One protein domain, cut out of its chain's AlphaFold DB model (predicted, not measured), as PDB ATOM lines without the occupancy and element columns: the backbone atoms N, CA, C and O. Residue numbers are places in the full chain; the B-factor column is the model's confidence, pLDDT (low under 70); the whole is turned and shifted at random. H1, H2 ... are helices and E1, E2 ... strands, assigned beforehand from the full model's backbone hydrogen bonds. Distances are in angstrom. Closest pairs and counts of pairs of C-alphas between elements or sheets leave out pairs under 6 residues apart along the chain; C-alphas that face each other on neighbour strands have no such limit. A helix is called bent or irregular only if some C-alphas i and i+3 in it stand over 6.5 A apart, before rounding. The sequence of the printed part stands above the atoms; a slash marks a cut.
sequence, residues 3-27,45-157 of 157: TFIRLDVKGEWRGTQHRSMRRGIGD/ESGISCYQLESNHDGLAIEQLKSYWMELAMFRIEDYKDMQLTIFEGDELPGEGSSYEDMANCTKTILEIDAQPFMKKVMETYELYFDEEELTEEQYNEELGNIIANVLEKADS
ATOM      1  N   THR A   3      59.495  34.166-178.289       92.31
ATOM      2  CA  THR A   3      60.013  34.672-177.020       92.31
ATOM      3  C   THR A   3      61.143  35.637-177.331       92.31
ATOM      4  O   THR A   3      61.950  35.363-178.209       92.31
ATOM      5  N   PHE A   4      61.212  36.749-176.613       91.31
ATOM      6  CA  PHE A   4      62.228  37.775-176.810       91.31
ATOM      7  C   PHE A   4      62.908  38.111-175.491       91.31
ATOM      8  O   PHE A   4      62.275  38.071-174.432       91.31
ATOM      9  N   ILE A   5      64.183  38.475-175.578       91.75
ATOM     10  CA  ILE A   5      64.986  39.014-174.487       91.75
ATOM     11  C   ILE A   5      65.344  40.464-174.778       91.75
ATOM     12  O   ILE A   5      65.661  40.831-175.913       91.75
ATOM     13  N   ARG A   6      65.289  41.296-173.739       88.44
ATOM     14  CA  ARG A   6      65.581  42.718-173.845       88.44
ATOM     15  C   ARG A   6      66.183  43.298-172.572       88.44
ATOM     16  O   ARG A   6      65.916  42.810-171.479       88.44
ATOM     17  N   LEU A   7      66.988  44.348-172.722       87.25
ATOM     18  CA  LEU A   7      67.416  45.209-171.620       87.25
ATOM     19  C   LEU A   7      66.648  46.531-171.644       87.25
ATOM     20  O   LEU A   7      66.402  47.094-172.709       87.25
ATOM     21  N   ASP A   8      66.283  47.000-170.454       80.62
ATOM     22  CA  ASP A   8      65.460  48.186-170.225       80.62
ATOM     23  C   ASP A   8      65.979  49.000-169.043       80.62
ATOM     24  O   ASP A   8      66.580  48.457-168.118       80.62
ATOM     25  N   VAL A   9      65.670  50.294-169.008       81.44
ATOM     26  CA  VAL A   9      65.778  51.080-167.771       81.44
ATOM     27  C   VAL A   9      64.666  50.647-166.811       81.44
ATOM     28  O   VAL A   9      63.510  50.481-167.210       81.44
ATOM     29  N   LYS A  10      64.997  50.477-165.527       84.06
ATOM     30  CA  LYS A  10      64.036  50.051-164.500       84.06
ATOM     31  C   LYS A  10      62.817  50.965-164.449       84.06
ATOM     32  O   LYS A  10      62.946  52.175-164.275       84.06
ATOM     33  N   GLY A  11      61.632  50.360-164.503       77.62
ATOM     34  CA  GLY A  11      60.355  51.070-164.395       77.62
ATOM     35  C   GLY A  11      59.879  51.744-165.684       77.62
ATOM     36  O   GLY A  11      58.780  52.297-165.690       77.62
ATOM     37  N   GLU A  12      60.653  51.663-166.770       76.06
ATOM     38  CA  GLU A  12      60.224  52.141-168.088       76.06
ATOM     39  C   GLU A  12      59.535  51.053-168.919       76.06
ATOM     40  O   GLU A  12      58.884  51.383-169.902       76.06
ATOM     41  N   TRP A  13      59.582  49.777-168.510       75.75
ATOM     42  CA  TRP A  13      58.876  48.696-169.200       75.75
ATOM     43  C   TRP A  13      57.346  48.829-169.083       75.75
ATOM     44  O   TRP A  13      56.771  48.777-167.994       75.75
ATOM     45  N   ARG A  14      56.658  48.973-170.227       66.69
ATOM     46  CA  ARG A  14      55.192  49.189-170.290       66.69
ATOM     47  C   ARG A  14      54.376  48.024-170.853       66.69
ATOM     48  O   ARG A  14      53.153  48.131-170.914       66.69
ATOM     49  N   GLY A  15      55.021  46.946-171.304       59.78
ATOM     50  CA  GLY A  15      54.358  45.716-171.771       59.78
ATOM     51  C   GLY A  15      53.350  45.862-172.928       59.78
ATOM     52  O   GLY A  15      52.369  45.124-172.948       59.78
ATOM     53  N   THR A  16      53.530  46.814-173.860       62.59
ATOM     54  CA  THR A  16      52.555  47.063-174.951       62.59
ATOM     55  C   THR A  16      53.166  47.068-176.359       62.59
ATOM     56  O   THR A  16      53.073  46.065-177.059       62.59
ATOM     57  N   GLN A  17      53.771  48.169-176.816       57.12
ATOM     58  CA  GLN A  17      54.411  48.265-178.138       57.12
ATOM     59  C   GLN A  17      55.866  48.668-177.987       57.12
ATOM     60  O   GLN A  17      56.160  49.750-177.488       57.12
ATOM     61  N   HIS A  18      56.754  47.807-178.471       58.25
ATOM     62  CA  HIS A  18      58.183  47.918-178.240       58.25
ATOM     63  C   HIS A  18      58.909  47.846-179.573       58.25
ATOM     64  O   HIS A  18      58.827  46.865-180.302       58.25
ATOM     65  N   ARG A  19      59.564  48.940-179.950       53.19
ATOM     66  CA  ARG A  19      60.342  49.015-181.185       53.19
ATOM     67  C   ARG A  19      61.763  49.381-180.818       53.19
ATOM     68  O   ARG A  19      61.986  50.475-180.306       53.19
ATOM     69  N   SER A  20      62.686  48.472-181.096       47.72
ATOM     70  CA  SER A  20      64.121  48.706-180.977       47.72
ATOM     71  C   SER A  20      64.513  49.875-181.878       47.72
ATOM     72  O   SER A  20      63.984  50.033-182.984       47.72
ATOM     73  N   MET A  21      65.366  50.765-181.380       46.28
ATOM     74  CA  MET A  21      65.623  52.055-182.011       46.28
ATOM     75  C   MET A  21      67.085  52.238-182.335       46.28
ATOM     76  O   MET A  21      67.921  52.064-181.455       46.28
ATOM     77  N   ARG A  22      67.331  52.747-183.558       39.12
ATOM     78  CA  ARG A  22      68.422  53.664-183.968       39.12
ATOM     79  C   ARG A  22      69.821  53.469-183.343       39.12
ATOM     80  O   ARG A  22      70.841  53.316-184.017       39.12
ATOM     81  N   ARG A  23      69.886  53.710-182.038       37.31
ATOM     82  CA  ARG A  23      71.102  54.016-181.290       37.31
ATOM     83  C   ARG A  23      71.017  53.722-179.796       37.31
ATOM     84  O   ARG A  23      71.946  54.106-179.100       37.31
ATOM     85  N   GLY A  24      69.907  53.191-179.273       41.47
ATOM     86  CA  GLY A  24      69.728  53.069-177.815       41.47
ATOM     87  C   GLY A  24      69.819  54.403-177.049       41.47
ATOM     88  O   GLY A  24      69.787  54.438-175.825       41.47
ATOM     89  N   ILE A  25      69.895  55.524-177.759       39.22
ATOM     90  CA  ILE A  25      69.845  56.881-177.244       39.22
ATOM     91  C   ILE A  25      68.512  57.403-177.750       39.22
ATOM     92  O   ILE A  25      68.268  57.376-178.960       39.22
ATOM     93  N   GLY A  26      67.641  57.822-176.834       42.00
ATOM     94  CA  GLY A  26      66.489  58.639-177.181       42.00
ATOM     95  C   GLY A  26      66.990  59.950-177.774       42.00
ATOM     96  O   GLY A  26      67.141  60.936-177.064       42.00
ATOM     97  N   ASP A  27      67.305  59.960-179.067       38.16
ATOM     98  CA  ASP A  27      67.293  61.202-179.818       38.16
ATOM     99  C   ASP A  27      65.813  61.506-180.023       38.16
ATOM    100  O   ASP A  27      65.160  60.994-180.934       38.16
ATOM    101  N   GLU A  45      61.471  54.494-175.646       42.75
ATOM    102  CA  GLU A  45      62.264  54.019-174.502       42.75
ATOM    103  C   GLU A  45      63.771  54.085-174.845       42.75
ATOM    104  O   GLU A  45      64.197  53.748-175.949       42.75
ATOM    105  N   SER A  46      64.590  54.605-173.927       47.56
ATOM    106  CA  SER A  46      66.041  54.713-174.127       47.56
ATOM    107  C   SER A  46      66.696  53.344-173.963       47.56
ATOM    108  O   SER A  46      66.402  52.643-172.998       47.56
ATOM    109  N   GLY A  47      67.614  52.998-174.866       52.19
ATOM    110  CA  GLY A  47      68.492  51.841-174.709       52.19
ATOM    111  C   GLY A  47      67.768  50.508-174.837       52.19
ATOM    112  O   GLY A  47      67.661  49.778-173.861       52.19
ATOM    113  N   ILE A  48      67.248  50.211-176.026       63.78
ATOM    114  CA  ILE A  48      66.441  49.016-176.276       63.78
ATOM    115  C   ILE A  48      67.208  48.070-177.181       63.78
ATOM    116  O   ILE A  48      67.302  48.342-178.372       63.78
ATOM    117  N   SER A  49      67.654  46.947-176.637       74.75
ATOM    118  CA  SER A  49      68.157  45.827-177.428       74.75
ATOM    119  C   SER A  49      67.155  44.683-177.346       74.75
ATOM    120  O   SER A  49      66.878  44.225-176.241       74.75
ATOM    121  N   CYS A  50      66.592  44.228-178.460       84.25
ATOM    122  CA  CYS A  50      65.624  43.132-178.473       84.25
ATOM    123  C   CYS A  50      66.134  42.029-179.389       84.25
ATOM    124  O   CYS A  50      66.468  42.307-180.537       84.25
ATOM    125  N   TYR A  51      66.157  40.802-178.879       89.19
ATOM    126  CA  TYR A  51      66.566  39.624-179.636       89.19
ATOM    127  C   TYR A  51      65.581  38.493-179.391       89.19
ATOM    128  O   TYR A  51      65.130  38.279-178.262       89.19
ATOM    129  N   GLN A  52      65.211  37.793-180.451       91.12
ATOM    130  CA  GLN A  52      64.418  36.585-180.368       91.12
ATOM    131  C   GLN A  52      65.236  35.474-179.705       91.12
ATOM    132  O   GLN A  52      66.413  35.287-179.991       91.12
ATOM    133  N   LEU A  53      64.595  34.732-178.804       91.75
ATOM    134  CA  LEU A  53      65.105  33.487-178.245       91.75
ATOM    135  C   LEU A  53      64.520  32.325-179.055       91.75
ATOM    136  O   LEU A  53      63.321  32.040-178.962       91.75
ATOM    137  N   GLU A  54      65.359  31.628-179.818       90.44
ATOM    138  CA  GLU A  54      64.975  30.425-180.572       90.44
ATOM    139  C   GLU A  54      64.783  29.212-179.650       90.44
ATOM    140  O   GLU A  54      64.096  28.242-179.985       90.44
ATOM    141  N   SER A  55      65.381  29.252-178.456       90.19
ATOM    142  CA  SER A  55      65.192  28.249-177.414       90.19
ATOM    143  C   SER A  55      65.453  28.818-176.016       90.19
ATOM    144  O   SER A  55      66.009  29.901-175.854       90.19
ATOM    145  N   ASN A  56      65.114  28.050-174.978       84.56
ATOM    146  CA  ASN A  56      65.460  28.399-173.593       84.56
ATOM    147  C   ASN A  56      66.966  28.264-173.296       84.56
ATOM    148  O   ASN A  56      67.387  28.538-172.177       84.56
ATOM    149  N   HIS A  57      67.760  27.817-174.271       90.75
ATOM    150  CA  HIS A  57      69.208  27.633-174.204       90.75
ATOM    151  C   HIS A  57      69.854  28.294-175.430       90.75
ATOM    152  O   HIS A  57      70.568  27.679-176.215       90.75
ATOM    153  N   ASP A  58      69.496  29.551-175.676       90.00
ATOM    154  CA  ASP A  58      69.955  30.288-176.851       90.00
ATOM    155  C   ASP A  58      71.110  31.222-176.491       90.00
ATOM    156  O   ASP A  58      70.904  32.375-176.118       90.00
ATOM    157  N   GLY A  59      72.338  30.707-176.574       92.75
ATOM    158  CA  GLY A  59      73.542  31.492-176.307       92.75
ATOM    159  C   GLY A  59      73.800  32.606-177.322       92.75
ATOM    160  O   GLY A  59      74.370  33.633-176.956       92.75
ATOM    161  N   LEU A  60      73.335  32.448-178.565       93.00
ATOM    162  CA  LEU A  60      73.572  33.420-179.631       93.00
ATOM    163  C   LEU A  60      72.813  34.721-179.366       93.00
ATOM    164  O   LEU A  60      73.390  35.800-179.471       93.00
ATOM    165  N   ALA A  61      71.550  34.634-178.950       91.88
ATOM    166  CA  ALA A  61      70.775  35.815-178.575       91.88
ATOM    167  C   ALA A  61      71.422  36.589-177.406       91.88
ATOM    168  O   ALA A  61      71.381  37.820-177.358       91.88
ATOM    169  N   ILE A  62      72.057  35.881-176.464       95.00
ATOM    170  CA  ILE A  62      72.772  36.505-175.339       95.00
ATOM    171  C   ILE A  62      74.084  37.145-175.800       95.00
ATOM    172  O   ILE A  62      74.444  38.218-175.314       95.00
ATOM    173  N   GLU A  63      74.787  36.522-176.746       94.00
ATOM    174  CA  GLU A  63      75.972  37.102-177.378       94.00
ATOM    175  C   GLU A  63      75.615  38.423-178.064       94.00
ATOM    176  O   GLU A  63      76.271  39.433-177.804       94.00
ATOM    177  N   GLN A  64      74.531  38.442-178.843       90.75
ATOM    178  CA  GLN A  64      74.073  39.632-179.557       90.75
ATOM    179  C   GLN A  64      73.694  40.753-178.584       90.75
ATOM    180  O   GLN A  64      74.125  41.898-178.749       90.75
ATOM    181  N   LEU A  65      72.976  40.403-177.509       90.38
ATOM    182  CA  LEU A  65      72.678  41.307-176.400       90.38
ATOM    183  C   LEU A  65      73.960  41.912-175.815       90.38
ATOM    184  O   LEU A  65      74.086  43.130-175.699       90.38
ATOM    185  N   LYS A  66      74.940  41.072-175.483       91.62
ATOM    186  CA  LYS A  66      76.238  41.497-174.949       91.62
ATOM    187  C   LYS A  66      76.980  42.411-175.919       91.62
ATOM    188  O   LYS A  66      77.459  43.462-175.491       91.62
ATOM    189  N   SER A  67      77.074  42.036-177.195       88.62
ATOM    190  CA  SER A  67      77.810  42.791-178.215       88.62
ATOM    191  C   SER A  67      77.251  44.203-178.349       88.62
ATOM    192  O   SER A  67      78.004  45.177-178.285       88.62
ATOM    193  N   TYR A  68      75.923  44.349-178.391       83.12
ATOM    194  CA  TYR A  68      75.301  45.667-178.434       83.12
ATOM    195  C   TYR A  68      75.731  46.552-177.260       83.12
ATOM    196  O   TYR A  68      76.229  47.664-177.451       83.12
ATOM    197  N   TRP A  69      75.571  46.066-176.031       80.75
ATOM    198  CA  TRP A  69      75.775  46.919-174.866       80.75
ATOM    199  C   TRP A  69      77.240  47.175-174.547       80.75
ATOM    200  O   TRP A  69      77.596  48.293-174.177       80.75
ATOM    201  N   MET A  70      78.102  46.177-174.720       82.38
ATOM    202  CA  MET A  70      79.526  46.327-174.428       82.38
ATOM    203  C   MET A  70      80.279  47.041-175.546       82.38
ATOM    204  O   MET A  70      81.145  47.866-175.262       82.38
ATOM    205  N   GLU A  71      79.968  46.751-176.810       80.19
ATOM    206  CA  GLU A  71      80.791  47.200-177.938       80.19
ATOM    207  C   GLU A  71      80.218  48.455-178.604       80.19
ATOM    208  O   GLU A  71      80.983  49.310-179.054       80.19
ATOM    209  N   LEU A  72      78.889  48.610-178.635       72.62
ATOM    210  CA  LEU A  72      78.240  49.758-179.282       72.62
ATOM    211  C   LEU A  72      77.823  50.830-178.282       72.62
ATOM    212  O   LEU A  72      78.189  51.996-178.443       72.62
ATOM    213  N   ALA A  73      77.080  50.448-177.243       71.50
ATOM    214  CA  ALA A  73      76.674  51.377-176.192       71.50
ATOM    215  C   ALA A  73      77.826  51.693-175.216       71.50
ATOM    216  O   ALA A  73      77.775  52.708-174.521       71.50
ATOM    217  N   MET A  74      78.882  50.864-175.203       76.38
ATOM    218  CA  MET A  74      80.074  50.992-174.351       76.38
ATOM    219  C   MET A  74      79.764  51.006-172.843       76.38
ATOM    220  O   MET A  74      80.420  51.714-172.072       76.38
ATOM    221  N   PHE A  75      78.763  50.233-172.418       78.69
ATOM    222  CA  PHE A  75      78.357  50.117-171.019       78.69
ATOM    223  C   PHE A  75      79.386  49.336-170.198       78.69
ATOM    224  O   PHE A  75      79.944  48.330-170.640       78.69
ATOM    225  N   ARG A  76      79.594  49.779-168.958       84.56
ATOM    226  CA  ARG A  76      80.341  49.068-167.914       84.56
ATOM    227  C   ARG A  76      79.378  48.393-166.951       84.56
ATOM    228  O   ARG A  76      78.190  48.705-166.914       84.56
ATOM    229  N   ILE A  77      79.892  47.489-166.117       90.00
ATOM    230  CA  ILE A  77      79.039  46.721-165.205       90.00
ATOM    231  C   ILE A  77      78.226  47.610-164.240       90.00
ATOM    232  O   ILE A  77      77.106  47.269-163.850       90.00
ATOM    233  N   GLU A  78      78.754  48.777-163.863       88.94
ATOM    234  CA  GLU A  78      78.068  49.749-163.010       88.94
ATOM    235  C   GLU A  78      76.866  50.416-163.692       88.94
ATOM    236  O   GLU A  78      75.929  50.815-162.997       88.94
ATOM    237  N   ASP A  79      76.868  50.510-165.022       85.19
ATOM    238  CA  ASP A  79      75.813  51.174-165.793       85.19
ATOM    239  C   ASP A  79      74.514  50.347-165.802       85.19
ATOM    240  O   ASP A  79      73.418  50.902-165.865       85.19
ATOM    241  N   TYR A  80      74.601  49.029-165.587       88.81
ATOM    242  CA  TYR A  80      73.434  48.139-165.501       88.81
ATOM    243  C   TYR A  80      72.684  48.201-164.161       88.81
ATOM    244  O   TYR A  80      71.675  47.514-163.989       88.81
ATOM    245  N   LYS A  81      73.157  48.977-163.173       90.50
ATOM    246  CA  LYS A  81      72.547  49.021-161.823       90.50
ATOM    247  C   LYS A  81      71.074  49.464-161.852       90.50
ATOM    248  O   LYS A  81      70.256  48.965-161.071       90.50
ATOM    249  N   ASP A  82      70.754  50.365-162.778       86.56
ATOM    250  CA  ASP A  82      69.432  50.963-162.970       86.56
ATOM    251  C   ASP A  82      68.689  50.318-164.152       86.56
ATOM    252  O   ASP A  82      67.683  50.848-164.619       86.56
ATOM    253  N   MET A  83      69.162  49.156-164.618       89.12
ATOM    254  CA  MET A  83      68.572  48.411-165.724       89.12
ATOM    255  C   MET A  83      67.916  47.107-165.269       89.12
ATOM    256  O   MET A  83      68.302  46.497-164.265       89.12
ATOM    257  N   GLN A  84      66.933  46.663-166.038       90.50
ATOM    258  CA  GLN A  84      66.279  45.370-165.914       90.50
ATOM    259  C   GLN A  84      66.467  44.556-167.198       90.50
ATOM    260  O   GLN A  84      66.534  45.112-168.292       90.50
ATOM    261  N   LEU A  85      66.562  43.238-167.045       92.50
ATOM    262  CA  LEU A  85      66.402  42.284-168.131       92.50
ATOM    263  C   LEU A  85      64.934  41.867-168.176       92.50
ATOM    264  O   LEU A  85      64.392  41.406-167.167       92.50
ATOM    265  N   THR A  86      64.325  41.996-169.343       91.19
ATOM    266  CA  THR A  86      62.935  41.641-169.594       91.19
ATOM    267  C   THR A  86      62.872  40.488-170.590       91.19
ATOM    268  O   THR A  86      63.489  40.542-171.653       91.19
ATOM    269  N   ILE A  87      62.095  39.454-170.270       92.12
ATOM    270  CA  ILE A  87      61.751  38.366-171.191       92.12
ATOM    271  C   ILE A  87      60.244  38.405-171.427       92.12
ATOM    272  O   ILE A  87      59.466  38.532-170.476       92.12
ATOM    273  N   PHE A  88      59.810  38.302-172.680       90.25
ATOM    274  CA  PHE A  88      58.396  38.403-173.039       90.25
ATOM    275  C   PHE A  88      58.025  37.550-174.256       90.25
ATOM    276  O   PHE A  88      58.861  37.247-175.101       90.25
ATOM    277  N   GLU A  89      56.751  37.173-174.344       90.75
ATOM    278  CA  GLU A  89      56.137  36.617-175.550       90.75
ATOM    279  C   GLU A  89      55.632  37.770-176.423       90.75
ATOM    280  O   GLU A  89      55.050  38.743-175.919       90.75
ATOM    281  N   GLY A  90      55.827  37.660-177.735       87.81
ATOM    282  CA  GLY A  90      55.415  38.698-178.668       87.81
ATOM    283  C   GLY A  90      55.216  38.234-180.105       87.81
ATOM    284  O   GLY A  90      55.511  37.091-180.479       87.81
ATOM    285  N   ASP A  91      54.692  39.160-180.900       85.94
ATOM    286  CA  ASP A  91      54.618  39.050-182.353       85.94
ATOM    287  C   ASP A  91      55.779  39.827-182.974       85.94
ATOM    288  O   ASP A  91      55.922  41.031-182.734       85.94
ATOM    289  N   GLU A  92      56.582  39.141-183.784       84.25
ATOM    290  CA  GLU A  92      57.637  39.752-184.591       84.25
ATOM    291  C   GLU A  92      57.033  40.795-185.546       84.25
ATOM    292  O   GLU A  92      55.965  40.606-186.143       84.25
ATOM    293  N   LEU A  93      57.713  41.926-185.675       75.25
ATOM    294  CA  LEU A  93      57.347  43.014-186.562       75.25
ATOM    295  C   LEU A  93      58.268  43.031-187.780       75.25
ATOM    296  O   LEU A  93      59.459  42.775-187.653       75.25
ATOM    297  N   PRO A  94      57.757  43.417-188.963       69.00
ATOM    298  CA  PRO A  94      58.606  43.575-190.131       69.00
ATOM    299  C   PRO A  94      59.588  44.734-189.924       69.00
ATOM    300  O   PRO A  94      59.169  45.877-189.715       69.00
ATOM    301  N   GLY A  95      60.878  44.443-190.060       67.69
ATOM    302  CA  GLY A  95      61.963  45.414-189.958       67.69
ATOM    303  C   GLY A  95      63.068  44.927-189.030       67.69
ATOM    304  O   GLY A  95      62.918  43.922-188.350       67.69
ATOM    305  N   GLU A  96      64.169  45.664-189.016       66.81
ATOM    306  CA  GLU A  96      65.271  45.464-188.081       66.81
ATOM    307  C   GLU A  96      65.485  46.767-187.306       66.81
ATOM    308  O   GLU A  96      65.387  47.872-187.860       66.81
ATOM    309  N   GLY A  97      65.728  46.627-186.007       62.84
ATOM    310  CA  GLY A  97      66.227  47.690-185.159       62.84
ATOM    311  C   GLY A  97      67.684  48.001-185.482       62.84
ATOM    312  O   GLY A  97      68.190  47.753-186.579       62.84
ATOM    313  N   SER A  98      68.387  48.608-184.537       55.59
ATOM    314  CA  SER A  98      69.787  48.958-184.806       55.59
ATOM    315  C   SER A  98      70.672  47.784-184.553       55.59
ATOM    316  O   SER A  98      70.418  47.018-183.640       55.59
ATOM    317  N   SER A  99      71.717  47.643-185.363       62.56
ATOM    318  CA  SER A  99      72.671  46.553-185.160       62.56
ATOM    319  C   SER A  99      71.994  45.180-185.200       62.56
ATOM    320  O   SER A  99      72.346  44.299-184.423       62.56
ATOM    321  N   TYR A 100      71.032  45.021-186.116       67.50
ATOM    322  CA  TYR A 100      70.290  43.778-186.345       67.50
ATOM    323  C   TYR A 100      69.412  43.323-185.167       67.50
ATOM    324  O   TYR A 100      69.126  42.140-185.045       67.50
ATOM    325  N   GLU A 101      68.977  44.244-184.304       73.81
ATOM    326  CA  GLU A 101      67.950  43.960-183.292       73.81
ATOM    327  C   GLU A 101      66.624  43.535-183.932       73.81
ATOM    328  O   GLU A 101      66.168  44.125-184.918       73.81
ATOM    329  N   ASP A 102      65.942  42.596-183.290       78.56
ATOM    330  CA  ASP A 102      64.578  42.234-183.638       78.56
ATOM    331  C   ASP A 102      63.599  43.334-183.216       78.56
ATOM    332  O   ASP A 102      63.825  44.111-182.280       78.56
ATOM    333  N   MET A 103      62.467  43.405-183.909       77.75
ATOM    334  CA  MET A 103      61.349  44.263-183.534       77.75
ATOM    335  C   MET A 103      60.166  43.384-183.141       77.75
ATOM    336  O   MET A 103      59.766  42.520-183.914       77.75
ATOM    337  N   ALA A 104      59.563  43.618-181.975       81.62
ATOM    338  CA  ALA A 104      58.472  42.772-181.496       81.62
ATOM    339  C   ALA A 104      57.425  43.541-180.689       81.62
ATOM    340  O   ALA A 104      57.736  44.340-179.807       81.62
ATOM    341  N   ASN A 105      56.150  43.247-180.934       80.44
ATOM    342  CA  ASN A 105      55.072  43.691-180.057       80.44
ATOM    343  C   ASN A 105      54.915  42.709-178.897       80.44
ATOM    344  O   ASN A 105      54.602  41.539-179.117       80.44
ATOM    345  N   CYS A 106      55.070  43.197-177.669       84.06
ATOM    346  CA  CYS A 106      54.845  42.393-176.475       84.06
ATOM    347  C   CYS A 106      53.358  42.066-176.316       84.06
ATOM    348  O   CYS A 106      52.512  42.958-176.251       84.06
ATOM    349  N   THR A 107      53.050  40.780-176.185       85.19
ATOM    350  CA  THR A 107      51.712  40.293-175.838       85.19
ATOM    351  C   THR A 107      51.636  39.882-174.371       85.19
ATOM    352  O   THR A 107      50.583  40.031-173.748       85.19
ATOM    353  N   LYS A 108      52.748  39.401-173.801       88.38
ATOM    354  CA  LYS A 108      52.826  38.954-172.410       88.38
ATOM    355  C   LYS A 108      54.257  39.022-171.883       88.38
ATOM    356  O   LYS A 108      55.143  38.352-172.400       88.38
ATOM    357  N   THR A 109      54.469  39.742-170.788       89.88
ATOM    358  CA  THR A 109      55.730  39.681-170.039       89.88
ATOM    359  C   THR A 109      55.849  38.346-169.305       89.88
ATOM    360  O   THR A 109      54.912  37.928-168.621       89.88
ATOM    361  N   ILE A 110      56.989  37.676-169.466       91.31
ATOM    362  CA  ILE A 110      57.334  36.429-168.774       91.31
ATOM    363  C   ILE A 110      58.100  36.752-167.492       91.31
ATOM    364  O   ILE A 110      57.772  36.225-166.432       91.31
ATOM    365  N   LEU A 111      59.114  37.615-167.587       91.81
ATOM    366  CA  LEU A 111      60.037  37.879-166.490       91.81
ATOM    367  C   LEU A 111      60.620  39.291-166.574       91.81
ATOM    368  O   LEU A 111      60.947  39.761-167.660       91.81
ATOM    369  N   GLU A 112      60.819  39.908-165.410       92.12
ATOM    370  CA  GLU A 112      61.606  41.128-165.220       92.12
ATOM    371  C   GLU A 112      62.575  40.890-164.049       92.12
ATOM    372  O   GLU A 112      62.140  40.595-162.933       92.12
ATOM    373  N   ILE A 113      63.886  40.979-164.289       94.00
ATOM    374  CA  ILE A 113      64.922  40.824-163.250       94.00
ATOM    375  C   ILE A 113      65.945  41.952-163.311       94.00
ATOM    376  O   ILE A 113      66.101  42.612-164.333       94.00
ATOM    377  N   ASP A 114      66.694  42.147-162.226       95.00
ATOM    378  CA  ASP A 114      67.840  43.056-162.228       95.00
ATOM    379  C   ASP A 114      68.853  42.654-163.314       95.00
ATOM    380  O   ASP A 114      69.336  41.519-163.338       95.00
ATOM    381  N   ALA A 115      69.213  43.601-164.185       93.38
ATOM    382  CA  ALA A 115      70.142  43.343-165.284       93.38
ATOM    383  C   ALA A 115      71.576  43.120-164.794       93.38
ATOM    384  O   ALA A 115      72.283  42.271-165.326       93.38
ATOM    385  N   GLN A 116      72.024  43.859-163.773       94.88
ATOM    386  CA  GLN A 116      73.430  43.843-163.360       94.88
ATOM    387  C   GLN A 116      73.946  42.444-162.961       94.88
ATOM    388  O   GLN A 116      74.993  42.052-163.472       94.88
ATOM    389  N   PRO A 117      73.269  41.644-162.109       96.25
ATOM    390  CA  PRO A 117      73.741  40.295-161.790       96.25
ATOM    391  C   PRO A 117      73.766  39.351-162.997       96.25
ATOM    392  O   PRO A 117      74.595  38.444-163.040       96.25
ATOM    393  N   PHE A 118      72.854  39.544-163.953       96.12
ATOM    394  CA  PHE A 118      72.813  38.778-165.193       96.12
ATOM    395  C   PHE A 118      73.992  39.150-166.097       96.12
ATOM    396  O   PHE A 118      74.812  38.294-166.421       96.12
ATOM    397  N   MET A 119      74.136  40.439-166.411       95.19
ATOM    398  CA  MET A 119      75.197  40.951-167.278       95.19
ATOM    399  C   MET A 119      76.582  40.726-166.689       95.19
ATOM    400  O   MET A 119      77.508  40.441-167.435       95.19
ATOM    401  N   LYS A 120      76.723  40.745-165.359       96.31
ATOM    402  CA  LYS A 120      77.976  40.370-164.699       96.31
ATOM    403  C   LYS A 120      78.440  38.973-165.115       96.31
ATOM    404  O   LYS A 120      79.593  38.820-165.485       96.31
ATOM    405  N   LYS A 121      77.545  37.981-165.092       97.19
ATOM    406  CA  LYS A 121      77.891  36.609-165.492       97.19
ATOM    407  C   LYS A 121      78.246  36.526-166.967       97.19
ATOM    408  O   LYS A 121      79.213  35.875-167.316       97.19
ATOM    409  N   VAL A 122      77.478  37.206-167.818       96.62
ATOM    410  CA  VAL A 122      77.739  37.252-169.264       96.62
ATOM    411  C   VAL A 122      79.122  37.846-169.555       96.62
ATOM    412  O   VAL A 122      79.855  37.309-170.381       96.62
ATOM    413  N   MET A 123      79.498  38.913-168.843       94.88
ATOM    414  CA  MET A 123      80.821  39.536-168.944       94.88
ATOM    415  C   MET A 123      81.930  38.614-168.430       94.88
ATOM    416  O   MET A 123      82.903  38.410-169.143       94.88
ATOM    417  N   GLU A 124      81.760  38.000-167.253       95.94
ATOM    418  CA  GLU A 124      82.715  37.021-166.704       95.94
ATOM    419  C   GLU A 124      82.930  35.845-167.678       95.94
ATOM    420  O   GLU A 124      84.057  35.434-167.927       95.94
ATOM    421  N   THR A 125      81.865  35.332-168.302       97.25
ATOM    422  CA  THR A 125      81.955  34.272-169.320       97.25
ATOM    423  C   THR A 125      82.659  34.742-170.599       97.25
ATOM    424  O   THR A 125      83.372  33.960-171.226       97.25
ATOM    425  N   TYR A 126      82.491  36.008-170.991       95.94
ATOM    426  CA  TYR A 126      83.202  36.586-172.133       95.94
ATOM    427  C   TYR A 126      84.698  36.781-171.855       95.94
ATOM    428  O   TYR A 126      85.502  36.492-172.735       95.94
ATOM    429  N   GLU A 127      85.081  37.192-170.643       95.31
ATOM    430  CA  GLU A 127      86.488  37.292-170.218       95.31
ATOM    431  C   GLU A 127      87.193  35.927-170.324       95.31
ATOM    432  O   GLU A 127      88.260  35.830-170.931       95.31
ATOM    433  N   LEU A 128      86.548  34.849-169.855       96.94
ATOM    434  CA  LEU A 128      87.071  33.480-169.989       96.94
ATOM    435  C   LEU A 128      87.288  33.056-171.453       96.94
ATOM    436  O   LEU A 128      88.218  32.312-171.754       96.94
ATOM    437  N   TYR A 129      86.428  33.509-172.366       96.69
ATOM    438  CA  TYR A 129      86.528  33.195-173.793       96.69
ATOM    439  C   TYR A 129      87.581  34.044-174.516       96.69
ATOM    440  O   TYR A 129      88.416  33.504-175.238       96.69
ATOM    441  N   PHE A 130      87.527  35.366-174.354       94.12
ATOM    442  CA  PHE A 130      88.293  36.307-175.168       94.12
ATOM    443  C   PHE A 130      89.658  36.660-174.569       94.12
ATOM    444  O   PHE A 130      90.634  36.745-175.312       94.12
ATOM    445  N   ASP A 131      89.733  36.869-173.252       93.06
ATOM    446  CA  ASP A 131      90.962  37.315-172.586       93.06
ATOM    447  C   ASP A 131      91.790  36.136-172.065       93.06
ATOM    448  O   ASP A 131      93.017  36.134-172.191       93.06
ATOM    449  N   GLU A 132      91.131  35.138-171.472       94.56
ATOM    450  CA  GLU A 132      91.815  33.988-170.867       94.56
ATOM    451  C   GLU A 132      91.973  32.800-171.831       94.56
ATOM    452  O   GLU A 132      92.787  31.911-171.573       94.56
ATOM    453  N   GLU A 133      91.241  32.798-172.954       94.69
ATOM    454  CA  GLU A 133      91.204  31.710-173.946       94.69
ATOM    455  C   GLU A 133      90.922  30.322-173.313       94.69
ATOM    456  O   GLU A 133      91.369  29.285-173.812       94.69
ATOM    457  N   GLU A 134      90.179  30.282-172.198       96.38
ATOM    458  CA  GLU A 134      89.829  29.050-171.471       96.38
ATOM    459  C   GLU A 134      88.631  28.313-172.087       96.38
ATOM    460  O   GLU A 134      88.459  27.109-171.868       96.38
ATOM    461  N   LEU A 135      87.813  29.018-172.872       96.25
ATOM    462  CA  LEU A 135      86.647  28.474-173.565       96.25
ATOM    463  C   LEU A 135      86.867  28.464-175.079       96.25
ATOM    464  O   LEU A 135      87.393  29.411-175.659       96.25
ATOM    465  N   THR A 136      86.392  27.416-175.752       97.31
ATOM    466  CA  THR A 136      86.149  27.484-177.198       97.31
ATOM    467  C   THR A 136      84.902  28.323-177.489       97.31
ATOM    468  O   THR A 136      84.067  28.541-176.615       97.31
ATOM    469  N   GLU A 137      84.719  28.749-178.741       95.81
ATOM    470  CA  GLU A 137      83.497  29.450-179.172       95.81
ATOM    471  C   GLU A 137      82.225  28.614-178.930       95.81
ATOM    472  O   GLU A 137      81.187  29.147-178.544       95.81
ATOM    473  N   GLU A 138      82.304  27.294-179.115       96.56
ATOM    474  CA  GLU A 138      81.189  26.379-178.840       96.56
ATOM    475  C   GLU A 138      80.856  26.346-177.342       96.56
ATOM    476  O   GLU A 138      79.695  26.505-176.973       96.56
ATOM    477  N   GLN A 139      81.871  26.231-176.480       97.69
ATOM    478  CA  GLN A 139      81.690  26.239-175.025       97.69
ATOM    479  C   GLN A 139      81.185  27.592-174.519       97.69
ATOM    480  O   GLN A 139      80.320  27.640-173.654       97.69
ATOM    481  N   TYR A 140      81.687  28.694-175.077       97.50
ATOM    482  CA  TYR A 140      81.221  30.040-174.759       97.50
ATOM    483  C   TYR A 140      79.720  30.190-175.038       97.50
ATOM    484  O   TYR A 140      78.962  30.579-174.149       97.50
ATOM    485  N   ASN A 141      79.276  29.812-176.240       96.75
ATOM    486  CA  ASN A 141      77.860  29.851-176.598       96.75
ATOM    487  C   ASN A 141      77.016  28.915-175.717       96.75
ATOM    488  O   ASN A 141      75.914  29.286-175.312       96.75
ATOM    489  N   GLU A 142      77.524  27.729-175.374       97.00
ATOM    490  CA  GLU A 142      76.842  26.812-174.456       97.00
ATOM    491  C   GLU A 142      76.671  27.425-173.054       97.00
ATOM    492  O   GLU A 142      75.580  27.372-172.485       97.00
ATOM    493  N   GLU A 143      77.707  28.064-172.509       97.88
ATOM    494  CA  GLU A 143      77.646  28.722-171.200       97.88
ATOM    495  C   GLU A 143      76.689  29.922-171.194       97.88
ATOM    496  O   GLU A 143      75.913  30.093-170.249       97.88
ATOM    497  N   LEU A 144      76.653  30.714-172.269       97.75
ATOM    498  CA  LEU A 144      75.644  31.764-172.427       97.75
ATOM    499  C   LEU A 144      74.216  31.190-172.437       97.75
ATOM    500  O   LEU A 144      73.331  31.715-171.752       97.75
ATOM    501  N   GLY A 145      74.007  30.079-173.148       96.88
ATOM    502  CA  GLY A 145      72.744  29.339-173.151       96.88
ATOM    503  C   GLY A 145      72.360  28.818-171.760       96.88
ATOM    504  O   GLY A 145      71.207  28.943-171.337       96.88
ATOM    505  N   ASN A 146      73.332  28.328-170.981       97.12
ATOM    506  CA  ASN A 146      73.123  27.914-169.592       97.12
ATOM    507  C   ASN A 146      72.697  29.091-168.701       97.12
ATOM    508  O   ASN A 146      71.848  28.926-167.819       97.12
ATOM    509  N   ILE A 147      73.273  30.283-168.889       96.75
ATOM    510  CA  ILE A 147      72.922  31.470-168.095       96.75
ATOM    511  C   ILE A 147      71.440  31.820-168.278       96.75
ATOM    512  O   ILE A 147      70.750  32.027-167.274       96.75
ATOM    513  N   ILE A 148      70.938  31.850-169.518       95.25
ATOM    514  CA  ILE A 148      69.529  32.171-169.791       95.25
ATOM    515  C   ILE A 148      68.578  31.051-169.350       95.25
ATOM    516  O   ILE A 148      67.561  31.340-168.715       95.25
ATOM    517  N   ALA A 149      68.942  29.781-169.552       94.69
ATOM    518  CA  ALA A 149      68.150  28.642-169.083       94.69
ATOM    519  C   ALA A 149      67.921  28.699-167.563       94.69
ATOM    520  O   ALA A 149      66.789  28.614-167.088       94.69
ATOM    521  N   ASN A 150      68.984  28.963-166.796       94.00
ATOM    522  CA  ASN A 150      68.926  29.101-165.338       94.00
ATOM    523  C   ASN A 150      68.039  30.265-164.861       94.00
ATOM    524  O   ASN A 150      67.553  30.254-163.727       94.00
ATOM    525  N   VAL A 151      67.898  31.317-165.670       92.56
ATOM    526  CA  VAL A 151      67.015  32.451-165.373       92.56
ATOM    527  C   VAL A 151      65.559  32.058-165.602       92.56
ATOM    528  O   VAL A 151      64.720  32.321-164.740       92.56
ATOM    529  N   LEU A 152      65.277  31.388-166.718       89.62
ATOM    530  CA  LEU A 152      63.936  30.932-167.078       89.62
ATOM    531  C   LEU A 152      63.403  29.865-166.113       89.62
ATOM    532  O   LEU A 152      62.273  29.979-165.652       89.62
ATOM    533  N   GLU A 153      64.225  28.893-165.704       89.94
ATOM    534  CA  GLU A 153      63.820  27.866-164.726       89.94
ATOM    535  C   GLU A 153      63.389  28.465-163.376       89.94
ATOM    536  O   GLU A 153      62.465  27.976-162.722       89.94
ATOM    537  N   LYS A 154      64.035  29.558-162.955       83.38
ATOM    538  CA  LYS A 154      63.682  30.267-161.717       83.38
ATOM    539  C   LYS A 154      62.399  31.080-161.835       83.38
ATOM    540  O   LYS A 154      61.815  31.385-160.803       83.38
ATOM    541  N   ALA A 155      61.984  31.449-163.045       74.81
ATOM    542  CA  ALA A 155      60.720  32.143-163.271       74.81
ATOM    543  C   ALA A 155      59.509  31.204-163.113       74.81
ATOM    544  O   ALA A 155      58.438  31.658-162.719       74.81
ATOM    545  N   ASP A 156      59.698  29.905-163.367       67.50
ATOM    546  CA  ASP A 156      58.662  28.866-163.258       67.50
ATOM    547  C   ASP A 156      58.545  28.238-161.848       67.50
ATOM    548  O   ASP A 156      57.681  27.386-161.619       67.50
ATOM    549  N   SER A 157      59.419  28.635-160.913       59.28
ATOM    550  CA  SER A 157      59.548  28.086-159.547       59.28
ATOM    551  C   SER A 157      58.763  28.880-158.502       59.28
ATOM    552  O   SER A 157      58.105  28.240-157.647       59.28
TER     553      SER A 157
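What this domain is: This is residues 3 to 27 and 45 to 157 of the 157 residues of an uncharacterized protein of Bacillus cytotoxicus (UniProt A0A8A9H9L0). A strongly twisted four-stranded sheet has helices over one face: H1 runs along edge strand E2, and the helical hairpin of H3 and H4 packs across H1, with H3 standing up from the sheet. At the other edge the hairpin of E3 and E4 bends sharply and folds back, so that Ala 104 comes near Phe 4 of E1 and Cys 50 of E2. The 138 printed residues include four named helices and four strands in the order E1 E2 H1 H2 E3 E4 H3 H4, of mixed class; the sheet's order is E2 E1 E3 E4, all antiparallel. The whole is compact, with a radius of gyration of the C-alphas of 14.1 A and spans of 41 by 36 by 28 A.

Where its parts are: E1, residues 3 to 9, begins at C-alpha 3 (60.013, 34.672, -177.020) and is 19.7 A long. E2 is residues 49 to 53, 12.7 A. E3, residues 83 to 92, 23.5 A, bends by 75 degrees at residue 89. E4, residues 104 to 114, 21.4 A, bends by 98 degrees at residue 107. H1 is residues 59 to 72, 19.1 A. H2, residues 79 to 82, is only just irregular: C-alphas 79 and 82 are 7.0 A apart. H3 is residues 115 to 130, 21.8 A. H4, residues 137 to 155, 27.9 A, ends at C-alpha 155 (60.720, 32.143, -163.271).

How they stand to each other: N 6 and O 86 of E1 and E3 are within hydrogen-bond range at 2.9 A, as are N 51 and O 5 of E2 and E1 at 3.0 A, and N 87 and O 111 of the hairpin E3 and E4 at 2.9 A. E2, H1, H2 and E3 form a split strand-helix-strand unit, two strands running the same way with E1 between them; its crossover is right-handed. H1, H3 and H4 are on the same face, giving two layers, helices over a sheet. H1 lies over E2 at a height of 8.9 A, along the strands at 6 degrees on the local plane; the closest C-alphas, Tyr 51 and Ala 61, are 5.8 A apart. H3 stands up over E3, its line rising 65 degrees. H4 runs across the strands at 85 degrees to E1 on the local plane. H3 is the hub, touching three helices. H3 and H4, a helical hairpin, touch at a shallow tilt of 17 degrees, opposite ways, closest at the C-alphas of Tyr 129 and Tyr 140, 6.2 A. H1 with its residues 59 to 63 alone touches residues 140 to 148 of H4, about perpendicular at 79 degrees; the C-alphas of Gly 59 and Gly 145 are closest, 3.9 A. H2 only grazes the sheet with residues 80 to 82, and touches residues 115 to 119 of H3, closest at the C-alphas of Tyr 80 and Gln 116, 4.8 A. Every O i to N i+4 pair is within range in H1, 11 of 12 in H3 and 14 of 15 in H4; H2 is too short for one.

The domain as a whole: The two farthest C-alphas, Thr 16 and Glu 133, are 41.6 A apart. Residues 28 to 44 are not printed, and C-alphas 27 and 45 are 10.3 A apart across the cut, in the link from E1 to E2. The link from E3 to E4 is long, with 11 residues. Mean pLDDT of the printed part is 82.7; residues 14 to 27, 45 to 48, 94 to 100 and 156 to 157 are under 70.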